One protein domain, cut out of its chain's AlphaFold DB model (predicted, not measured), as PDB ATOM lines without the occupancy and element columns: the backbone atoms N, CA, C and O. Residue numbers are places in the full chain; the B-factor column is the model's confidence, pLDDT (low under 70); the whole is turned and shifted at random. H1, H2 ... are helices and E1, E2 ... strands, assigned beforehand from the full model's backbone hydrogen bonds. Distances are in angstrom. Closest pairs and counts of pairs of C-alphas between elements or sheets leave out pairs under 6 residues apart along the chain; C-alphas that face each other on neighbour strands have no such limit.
ATOM      1  N   ILE A  42      15.533  -6.023  89.901       81.00
ATOM      2  CA  ILE A  42      16.095  -5.401  88.700       81.00
ATOM      3  C   ILE A  42      14.966  -5.255  87.673       81.00
ATOM      4  O   ILE A  42      14.297  -6.234  87.345       81.00
ATOM      5  N   SER A  43      14.740  -4.041  87.172       83.50
ATOM      6  CA  SER A  43      13.742  -3.771  86.133       83.50
ATOM      7  C   SER A  43      14.226  -2.701  85.163       83.50
ATOM      8  O   SER A  43      14.848  -1.723  85.571       83.50
ATOM      9  N   ARG A  44      13.887  -2.858  83.880       87.06
ATOM     10  CA  ARG A  44      14.099  -1.828  82.860       87.06
ATOM     11  C   ARG A  44      13.045  -0.732  82.960       87.06
ATOM     12  O   ARG A  44      11.851  -1.017  82.898       87.06
ATOM     13  N   GLU A  45      13.505   0.511  82.970       91.38
ATOM     14  CA  GLU A  45      12.672   1.704  82.833       91.38
ATOM     15  C   GLU A  45      12.945   2.389  81.485       91.38
ATOM     16  O   GLU A  45      14.096   2.588  81.098       91.38
ATOM     17  N   VAL A  46      11.884   2.723  80.742       93.44
ATOM     18  CA  VAL A  46      11.970   3.439  79.460       93.44
ATOM     19  C   VAL A  46      11.085   4.674  79.542       93.44
ATOM     20  O   VAL A  46       9.871   4.554  79.682       93.44
ATOM     21  N   THR A  47      11.689   5.856  79.429       95.69
ATOM     22  CA  THR A  47      10.959   7.126  79.328       95.69
ATOM     23  C   THR A  47      10.799   7.512  77.860       95.69
ATOM     24  O   THR A  47      11.789   7.719  77.159       95.69
ATOM     25  N   GLU A  48       9.556   7.621  77.391       97.19
ATOM     26  CA  GLU A  48       9.237   8.139  76.059       97.19
ATOM     27  C   GLU A  48       8.981   9.650  76.141       97.19
ATOM     28  O   GLU A  48       8.003  10.094  76.742       97.19
ATOM     29  N   TYR A  49       9.847  10.451  75.519       97.00
ATOM     30  CA  TYR A  49       9.628  11.889  75.386       97.00
ATOM     31  C   TYR A  49       8.783  12.173  74.144       97.00
ATOM     32  O   TYR A  49       9.187  11.852  73.026       97.00
ATOM     33  N   ARG A  50       7.625  12.810  74.332       97.81
ATOM     34  CA  ARG A  50       6.750  13.256  73.241       97.81
ATOM     35  C   ARG A  50       6.798  14.772  73.139       97.81
ATOM     36  O   ARG A  50       6.169  15.466  73.930       97.81
ATOM     37  N   ALA A  51       7.562  15.269  72.172       97.69
ATOM     38  CA  ALA A  51       7.572  16.684  71.841       97.69
ATOM     39  C   ALA A  51       6.258  17.064  71.141       97.69
ATOM     40  O   ALA A  51       5.875  16.438  70.152       97.69
ATOM     41  N   GLU A  52       5.571  18.082  71.659       98.06
ATOM     42  CA  GLU A  52       4.383  18.641  71.016       98.06
ATOM     43  C   GLU A  52       4.739  19.222  69.643       98.06
ATOM     44  O   GLU A  52       5.807  19.812  69.465       98.06
ATOM     45  N   ILE A  53       3.831  19.054  68.681       98.25
ATOM     46  CA  ILE A  53       3.919  19.667  67.358       98.25
ATOM     47  C   ILE A  53       2.656  20.492  67.146       98.25
ATOM     48  O   ILE A  53       1.555  19.943  67.172       98.25
ATOM     49  N   VAL A  54       2.818  21.788  66.902       98.06
ATOM     50  CA  VAL A  54       1.723  22.690  66.521       98.06
ATOM     51  C   VAL A  54       1.926  23.176  65.091       98.06
ATOM     52  O   VAL A  54       3.060  23.318  64.633       98.06
ATOM     53  N   GLU A  55       0.829  23.412  64.378       98.38
ATOM     54  CA  GLU A  55       0.823  23.910  63.001       98.38
ATOM     55  C   GLU A  55       0.036  25.225  62.951       98.38
ATOM     56  O   GLU A  55      -1.043  25.321  63.539       98.38
ATOM     57  N   ASP A  56       0.586  26.252  62.303       97.31
ATOM     58  CA  ASP A  56      -0.125  27.514  62.092       97.31
ATOM     59  C   ASP A  56      -1.078  27.440  60.883       97.31
ATOM     60  O   ASP A  56      -1.097  26.476  60.119       97.31
ATOM     61  N   THR A  57      -1.877  28.487  60.665       97.12
ATOM     62  CA  THR A  57      -2.826  28.551  59.536       97.12
ATOM     63  C   THR A  57      -2.160  28.577  58.157       97.12
ATOM     64  O   THR A  57      -2.848  28.415  57.152       97.12
ATOM     65  N   ASN A  58      -0.847  28.811  58.095       96.75
ATOM     66  CA  ASN A  58      -0.059  28.821  56.865       96.75
ATOM     67  C   ASN A  58       0.639  27.469  56.616       96.75
ATOM     68  O   ASN A  58       1.343  27.329  55.618       96.75
ATOM     69  N   GLY A  59       0.456  26.485  57.507       96.38
ATOM     70  CA  GLY A  59       1.076  25.163  57.429       96.38
ATOM     71  C   GLY A  59       2.486  25.079  58.028       96.38
ATOM     72  O   GLY A  59       3.160  24.064  57.847       96.38
ATOM     73  N   ASN A  60       2.967  26.110  58.735       97.38
ATOM     74  CA  ASN A  60       4.272  26.054  59.399       97.38
ATOM     75  C   ASN A  60       4.179  25.235  60.685       97.38
ATOM     76  O   ASN A  60       3.308  25.483  61.518       97.38
ATOM     77  N   ARG A  61       5.116  24.300  60.874       97.81
ATOM     78  CA  ARG A  61       5.174  23.433  62.056       97.81
ATOM     79  C   ARG A  61       6.229  23.887  63.048       97.81
ATOM     80  O   ARG A  61       7.370  24.147  62.675       97.81
ATOM     81  N   PHE A  62       5.858  23.868  64.318       97.62
ATOM     82  CA  PHE A  62       6.735  24.154  65.444       97.62
ATOM     83  C   PHE A  62       6.753  22.938  66.359       97.62
ATOM     84  O   PHE A  62       5.700  22.404  66.700       97.62
ATOM     85  N   VAL A  63       7.950  22.491  66.728       97.75
ATOM     86  CA  VAL A  63       8.155  21.304  67.564       97.75
ATOM     87  C   VAL A  63       8.772  21.743  68.884       97.75
ATOM     88  O   VAL A  63       9.748  22.496  68.885       97.75
ATOM     89  N   ALA A  64       8.217  21.276  70.002       98.19
ATOM     90  CA  ALA A  64       8.806  21.503  71.315       98.19
ATOM     91  C   ALA A  64      10.228  20.905  71.378       98.19
ATOM     92  O   ALA A  64      10.467  19.816  70.849       98.19
ATOM     93  N   PRO A  65      11.198  21.584  72.013       97.56
ATOM     94  CA  PRO A  65      12.545  21.048  72.129       97.56
ATOM     95  C   PRO A  65      12.559  19.813  73.035       97.56
ATOM     96  O   PRO A  65      11.870  19.758  74.055       97.56
ATOM     97  N   PHE A  66      13.383  18.830  72.682       97.69
ATOM     98  CA  PHE A  66      13.673  17.714  73.577       97.69
ATOM     99  C   PHE A  66      14.583  18.163  74.734       97.69
ATOM    100  O   PHE A  66      15.360  19.108  74.561       97.69
ATOM    101  N   PRO A  67      14.524  17.491  75.901       97.00
ATOM    102  CA  PRO A  67      15.461  17.738  76.993       97.00
ATOM    103  C   PRO A  67      16.920  17.557  76.567       97.00
ATOM    104  O   PRO A  67      17.231  16.788  75.652       97.00
ATOM    105  N   GLU A  68      17.829  18.228  77.276       95.62
ATOM    106  CA  GLU A  68      19.264  18.098  77.028       95.62
ATOM    107  C   GLU A  68      19.707  16.626  77.091       95.62
ATOM    108  O   GLU A  68      19.306  15.859  77.965       95.62
ATOM    109  N   GLY A  69      20.525  16.217  76.120       93.44
ATOM    110  CA  GLY A  69      21.026  14.849  76.014       93.44
ATOM    111  C   GLY A  69      20.095  13.867  75.293       93.44
ATOM    112  O   GLY A  69      20.578  12.804  74.903       93.44
ATOM    113  N   VAL A  70      18.826  14.203  75.032       96.69
ATOM    114  CA  VAL A  70      17.906  13.395  74.203       96.69
ATOM    115  C   VAL A  70      18.088  13.783  72.733       96.69
ATOM    116  O   VAL A  70      17.532  14.762  72.248       96.69
ATOM    117  N   THR A  71      18.923  13.029  72.017       95.25
ATOM    118  CA  THR A  71      19.391  13.384  70.659       95.25
ATOM    119  C   THR A  71      19.068  12.335  69.599       95.25
ATOM    120  O   THR A  71      19.244  12.581  68.404       95.25
ATOM    121  N   LYS A  72      18.622  11.148  70.015       94.81
ATOM    122  CA  LYS A  72      18.269  10.027  69.138       94.81
ATOM    123  C   LYS A  72      16.854   9.554  69.448       94.81
ATOM    124  O   LYS A  72      16.396   9.679  70.578       94.81
ATOM    125  N   ALA A  73      16.203   8.943  68.458       95.06
ATOM    126  CA  ALA A  73      14.879   8.337  68.627       95.06
ATOM    127  C   ALA A  73      14.861   7.241  69.713       95.06
ATOM    128  O   ALA A  73      13.862   7.063  70.398       95.06
ATOM    129  N   ALA A  74      15.981   6.534  69.885       94.81
ATOM    130  CA  ALA A  74      16.239   5.636  71.002       94.81
ATOM    131  C   ALA A  74      17.716   5.749  71.403       94.81
ATOM    132  O   ALA A  74      18.593   5.841  70.541       94.81
ATOM    133  N   GLN A  75      17.998   5.760  72.705       94.25
ATOM    134  CA  GLN A  75      19.357   5.827  73.243       94.25
ATOM    135  C   GLN A  75      19.418   5.269  74.664       94.25
ATOM    136  O   GLN A  75      18.444   5.333  75.408       94.25
ATOM    137  N   TYR A  76      20.594   4.788  75.065       94.00
ATOM    138  CA  TYR A  76      20.842   4.415  76.454       94.00
ATOM    139  C   TYR A  76      21.010   5.654  77.339       94.00
ATOM    140  O   TYR A  76      21.740   6.590  76.983       94.00
ATOM    141  N   GLY A  77      20.362   5.622  78.505       93.38
ATOM    142  CA  GLY A  77      20.493   6.636  79.550       93.38
ATOM    143  C   GLY A  77      21.878   6.652  80.202       93.38
ATOM    144  O   GLY A  77      22.682   5.733  80.023       93.38
ATOM    145  N   ALA A  78      22.159   7.718  80.954       92.56
ATOM    146  CA  ALA A  78      23.441   7.902  81.633       92.56
ATOM    147  C   ALA A  78      23.714   6.795  82.665       92.56
ATOM    148  O   ALA A  78      24.811   6.240  82.672       92.56
ATOM    149  N   ASP A  79      22.707   6.411  83.453       91.94
ATOM    150  CA  ASP A  79      22.854   5.405  84.512       91.94
ATOM    151  C   ASP A  79      23.203   4.022  83.956       91.94
ATOM    152  O   ASP A  79      24.108   3.356  84.459       91.94
ATOM    153  N   LEU A  80      22.565   3.617  82.850       91.81
ATOM    154  CA  LEU A  80      22.874   2.350  82.182       91.81
ATOM    155  C   LEU A  80      24.327   2.323  81.684       91.81
ATOM    156  O   LEU A  80      25.043   1.340  81.880       91.81
ATOM    157  N   LYS A  81      24.780   3.421  81.063       92.62
ATOM    158  CA  LYS A  81      26.164   3.555  80.582       92.62
ATOM    159  C   LYS A  81      27.155   3.513  81.743       92.62
ATOM    160  O   LYS A  81      28.153   2.804  81.656       92.62
ATOM    161  N   ALA A  82      26.873   4.232  82.829       94.12
ATOM    162  CA  ALA A  82      27.707   4.230  84.025       94.12
ATOM    163  C   ALA A  82      27.808   2.824  84.632       94.12
ATOM    164  O   ALA A  82      28.905   2.386  84.981       94.12
ATOM    165  N   HIS A  83      26.699   2.080  84.681       92.12
ATOM    166  CA  HIS A  83      26.688   0.705  85.171       92.12
ATOM    167  C   HIS A  83      27.542  -0.230  84.300       92.12
ATOM    168  O   HIS A  83      28.374  -0.970  84.825       92.12
ATOM    169  N   ALA A  84      27.421  -0.144  82.972       92.50
ATOM    170  CA  ALA A  84      28.249  -0.919  82.044       92.50
ATOM    171  C   ALA A  84      29.753  -0.592  82.179       92.50
ATOM    172  O   ALA A  84      30.607  -1.486  82.176       92.50
ATOM    173  N   VAL A  85      30.095   0.690  82.351       94.31
ATOM    174  CA  VAL A  85      31.477   1.130  82.603       94.31
ATOM    175  C   VAL A  85      31.980   0.590  83.940       94.31
ATOM    176  O   VAL A  85      33.081   0.053  83.994       94.31
ATOM    177  N   TYR A  86      31.182   0.650  85.005       95.12
ATOM    178  CA  TYR A  86      31.561   0.094  86.304       95.12
ATOM    179  C   TYR A  86      31.816  -1.419  86.227       95.12
ATOM    180  O   TYR A  86      32.854  -1.900  86.684       95.12
ATOM    181  N   MET A  87      30.925  -2.174  85.581       94.50
ATOM    182  CA  MET A  87      31.103  -3.614  85.383       94.50
ATOM    183  C   MET A  87      32.383  -3.945  84.606       94.50
ATOM    184  O   MET A  87      33.119  -4.855  84.986       94.50
ATOM    185  N   SER A  88      32.678  -3.196  83.540       94.69
ATOM    186  CA  SER A  88      33.864  -3.452  82.714       94.69
ATOM    187  C   SER A  88      35.167  -2.997  83.367       94.69
ATOM    188  O   SER A  88      36.139  -3.741  83.361       94.69
ATOM    189  N   GLN A  89      35.206  -1.787  83.928       94.56
ATOM    190  CA  GLN A  89      36.445  -1.168  84.405       94.56
ATOM    191  C   GLN A  89      36.761  -1.526  85.854       94.56
ATOM    192  O   GLN A  89      37.926  -1.700  86.198       94.56
ATOM    193  N   TYR A  90      35.740  -1.634  86.707       95.38
ATOM    194  CA  TYR A  90      35.937  -1.908  88.127       95.38
ATOM    195  C   TYR A  90      35.819  -3.397  88.441       95.38
ATOM    196  O   TYR A  90      36.678  -3.955  89.119       95.38
ATOM    197  N   GLN A  91      34.785  -4.065  87.918       95.75
ATOM    198  CA  GLN A  91      34.608  -5.506  88.136       95.75
ATOM    199  C   GLN A  91      35.349  -6.382  87.119       95.75
ATOM    200  O   GLN A  91      35.370  -7.601  87.278       95.75
ATOM    201  N   LEU A  92      35.974  -5.775  86.099       96.12
ATOM    202  CA  LEU A  92      36.735  -6.469  85.053       96.12
ATOM    203  C   LEU A  92      35.910  -7.553  84.341       96.12
ATOM    204  O   LEU A  92      36.444  -8.568  83.886       96.12
ATOM    205  N   ILE A  93      34.592  -7.345  84.247       95.88
ATOM    206  CA  ILE A  93      33.699  -8.269  83.556       95.88
ATOM    207  C   ILE A  93      33.943  -8.120  82.047       95.88
ATOM    208  O   ILE A  93      33.865  -7.009  81.517       95.88
ATOM    209  N   PRO A  94      34.224  -9.220  81.321       95.38
ATOM    210  CA  PRO A  94      34.402  -9.170  79.876       95.38
ATOM    211  C   PRO A  94      33.167  -8.613  79.165       95.38
ATOM    212  O   PRO A  94      32.041  -8.962  79.513       95.38
ATOM    213  N   TYR A  95      33.386  -7.828  78.107       91.12
ATOM    214  CA  TYR A  95      32.323  -7.130  77.374       91.12
ATOM    215  C   TYR A  95      31.159  -8.047  76.969       91.12
ATOM    216  O   TYR A  95      30.007  -7.727  77.232       91.12
ATOM    217  N   LYS A  96      31.459  -9.242  76.443       92.62
ATOM    218  CA  LYS A  96      30.435 -10.224  76.055       92.62
ATOM    219  C   LYS A  96      29.506 -10.611  77.215       92.62
ATOM    220  O   LYS A  96      28.302 -10.694  77.025       92.62
ATOM    221  N   ARG A  97      30.046 -10.785  78.426       93.12
ATOM    222  CA  ARG A  97      29.235 -11.104  79.614       93.12
ATOM    223  C   ARG A  97      28.388  -9.925  80.074       93.12
ATOM    224  O   ARG A  97      27.314 -10.133  80.618       93.12
ATOM    225  N   ILE A  98      28.866  -8.700  79.867       92.00
ATOM    226  CA  ILE A  98      28.076  -7.495  80.142       92.00
ATOM    227  C   ILE A  98      26.889  -7.431  79.174       92.00
ATOM    228  O   ILE A  98      25.776  -7.156  79.611       92.00
ATOM    229  N   GLN A  99      27.101  -7.740  77.891       90.25
ATOM    230  CA  GLN A  99      26.016  -7.812  76.906       90.25
ATOM    231  C   GLN A  99      24.971  -8.868  77.288       90.25
ATOM    232  O   GLN A  99      23.795  -8.530  77.404       90.25
ATOM    233  N   GLU A 100      25.415 -10.100  77.570       91.38
ATOM    234  CA  GLU A 100      24.554 -11.202  78.030       91.38
ATOM    235  C   GLU A 100      23.761 -10.801  79.287       91.38
ATOM    236  O   GLU A 100      22.552 -10.997  79.355       91.38
ATOM    237  N   TYR A 101      24.410 -10.153  80.260       89.75
ATOM    238  CA  TYR A 101      23.759  -9.685  81.483       89.75
ATOM    239  C   TYR A 101      22.618  -8.693  81.218       89.75
ATOM    240  O   TYR A 101      21.512  -8.875  81.729       89.75
ATOM    241  N   PHE A 102      22.855  -7.646  80.426       90.38
ATOM    242  CA  PHE A 102      21.823  -6.646  80.142       90.38
ATOM    243  C   PHE A 102      20.690  -7.204  79.271       90.38
ATOM    244  O   PHE A 102      19.525  -6.849  79.479       90.38
ATOM    245  N   GLU A 103      21.002  -8.097  78.333       88.94
ATOM    246  CA  GLU A 103      19.997  -8.738  77.491       88.94
ATOM    247  C   GLU A 103      19.109  -9.684  78.308       88.94
ATOM    248  O   GLU A 103      17.887  -9.532  78.311       88.94
ATOM    249  N   GLU A 104      19.709 -10.608  79.061       86.19
ATOM    250  CA  GLU A 104      18.976 -11.661  79.767       86.19
ATOM    251  C   GLU A 104      18.296 -11.165  81.046       86.19
ATOM    252  O   GLU A 104      17.159 -11.542  81.327       86.19
ATOM    253  N   GLN A 105      18.975 -10.328  81.839       81.69
ATOM    254  CA  GLN A 105      18.480  -9.924  83.161       81.69
ATOM    255  C   GLN A 105      17.693  -8.616  83.130       81.69
ATOM    256  O   GLN A 105      16.853  -8.390  84.000       81.69
ATOM    257  N   MET A 106      17.949  -7.747  82.147       83.56
ATOM    258  CA  MET A 106      17.277  -6.447  82.052       83.56
ATOM    259  C   MET A 106      16.386  -6.300  80.818       83.56
ATOM    260  O   MET A 106      15.661  -5.312  80.733       83.56
ATOM    261  N   ALA A 107      16.399  -7.240  79.866       83.06
ATOM    262  CA  ALA A 107      15.723  -7.079  78.574       83.06
ATOM    263  C   ALA A 107      16.125  -5.768  77.859       83.06
ATOM    264  O   ALA A 107      15.307  -5.092  77.218       83.06
TER     265      ALA A 107
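AT A GLANCE: This is residues 42 to 107 of the 111 residues of an uncharacterized protein of Candidatus Jettenia caeni (UniProt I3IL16). A long, thin model has a small two-strand hairpin, E1 and E2, at one end and a V of two helices, H1 and H2, at the other. Two stretches with no named element run between these ends: residues 42 to 52 lead to E1, and residues 64 to 77 lead back from E2 to H1. The 66 printed residues hold the named elements in the order E1, E2, H1, H2; the strands are antiparallel, the class is mostly helix, and under half of the residues are in named elements. The whole is extended, a rod with a radius of gyration of the C-alphas of 18.0 A and spans of 58 by 20 by 17 A.

HOW THE PARTS SIT: E1, residues 53 to 55, and E2, residues 61 to 63, form an antiparallel hairpin, with 159 degrees between their directions. N 54 and O 62 are within hydrogen-bond range at 3.0 A, as are N 62 and O 54 at 2.9 A. H1, residues 78 to 90, is apart from E1. H2, residues 95 to 106, is apart from both strands. H1 and H2 form a helical hairpin and run opposite ways at a steep tilt of 44 degrees. They touch through residues 84 to 88 of H1 and 95 to 98 of H2 alone; their closest C-alphas, those of Ser 88 and Tyr 95, are 6.7 A apart. In H1 and H2, every O i to N i+4 pair is within hydrogen-bond range.

IN THESE COORDINATES: E1 begins at C-alpha 53, (3.919, 19.667, 67.358), and measures 6.8 A; E2 measures 6.6 A. H1 begins at C-alpha 78, (23.441, 7.902, 81.633), and measures 17.2 A. H2 measures 15.8 A and ends at C-alpha 106, (17.277, -6.447, 82.052).

THE WHOLE: The C-alphas farthest apart, those of Thr 57 and Leu 92, are separated by 58.7 A. The link from E2 to H1 is long; the other two are tight. The printed part has no cut, and no printed residue is under 70 in pLDDT.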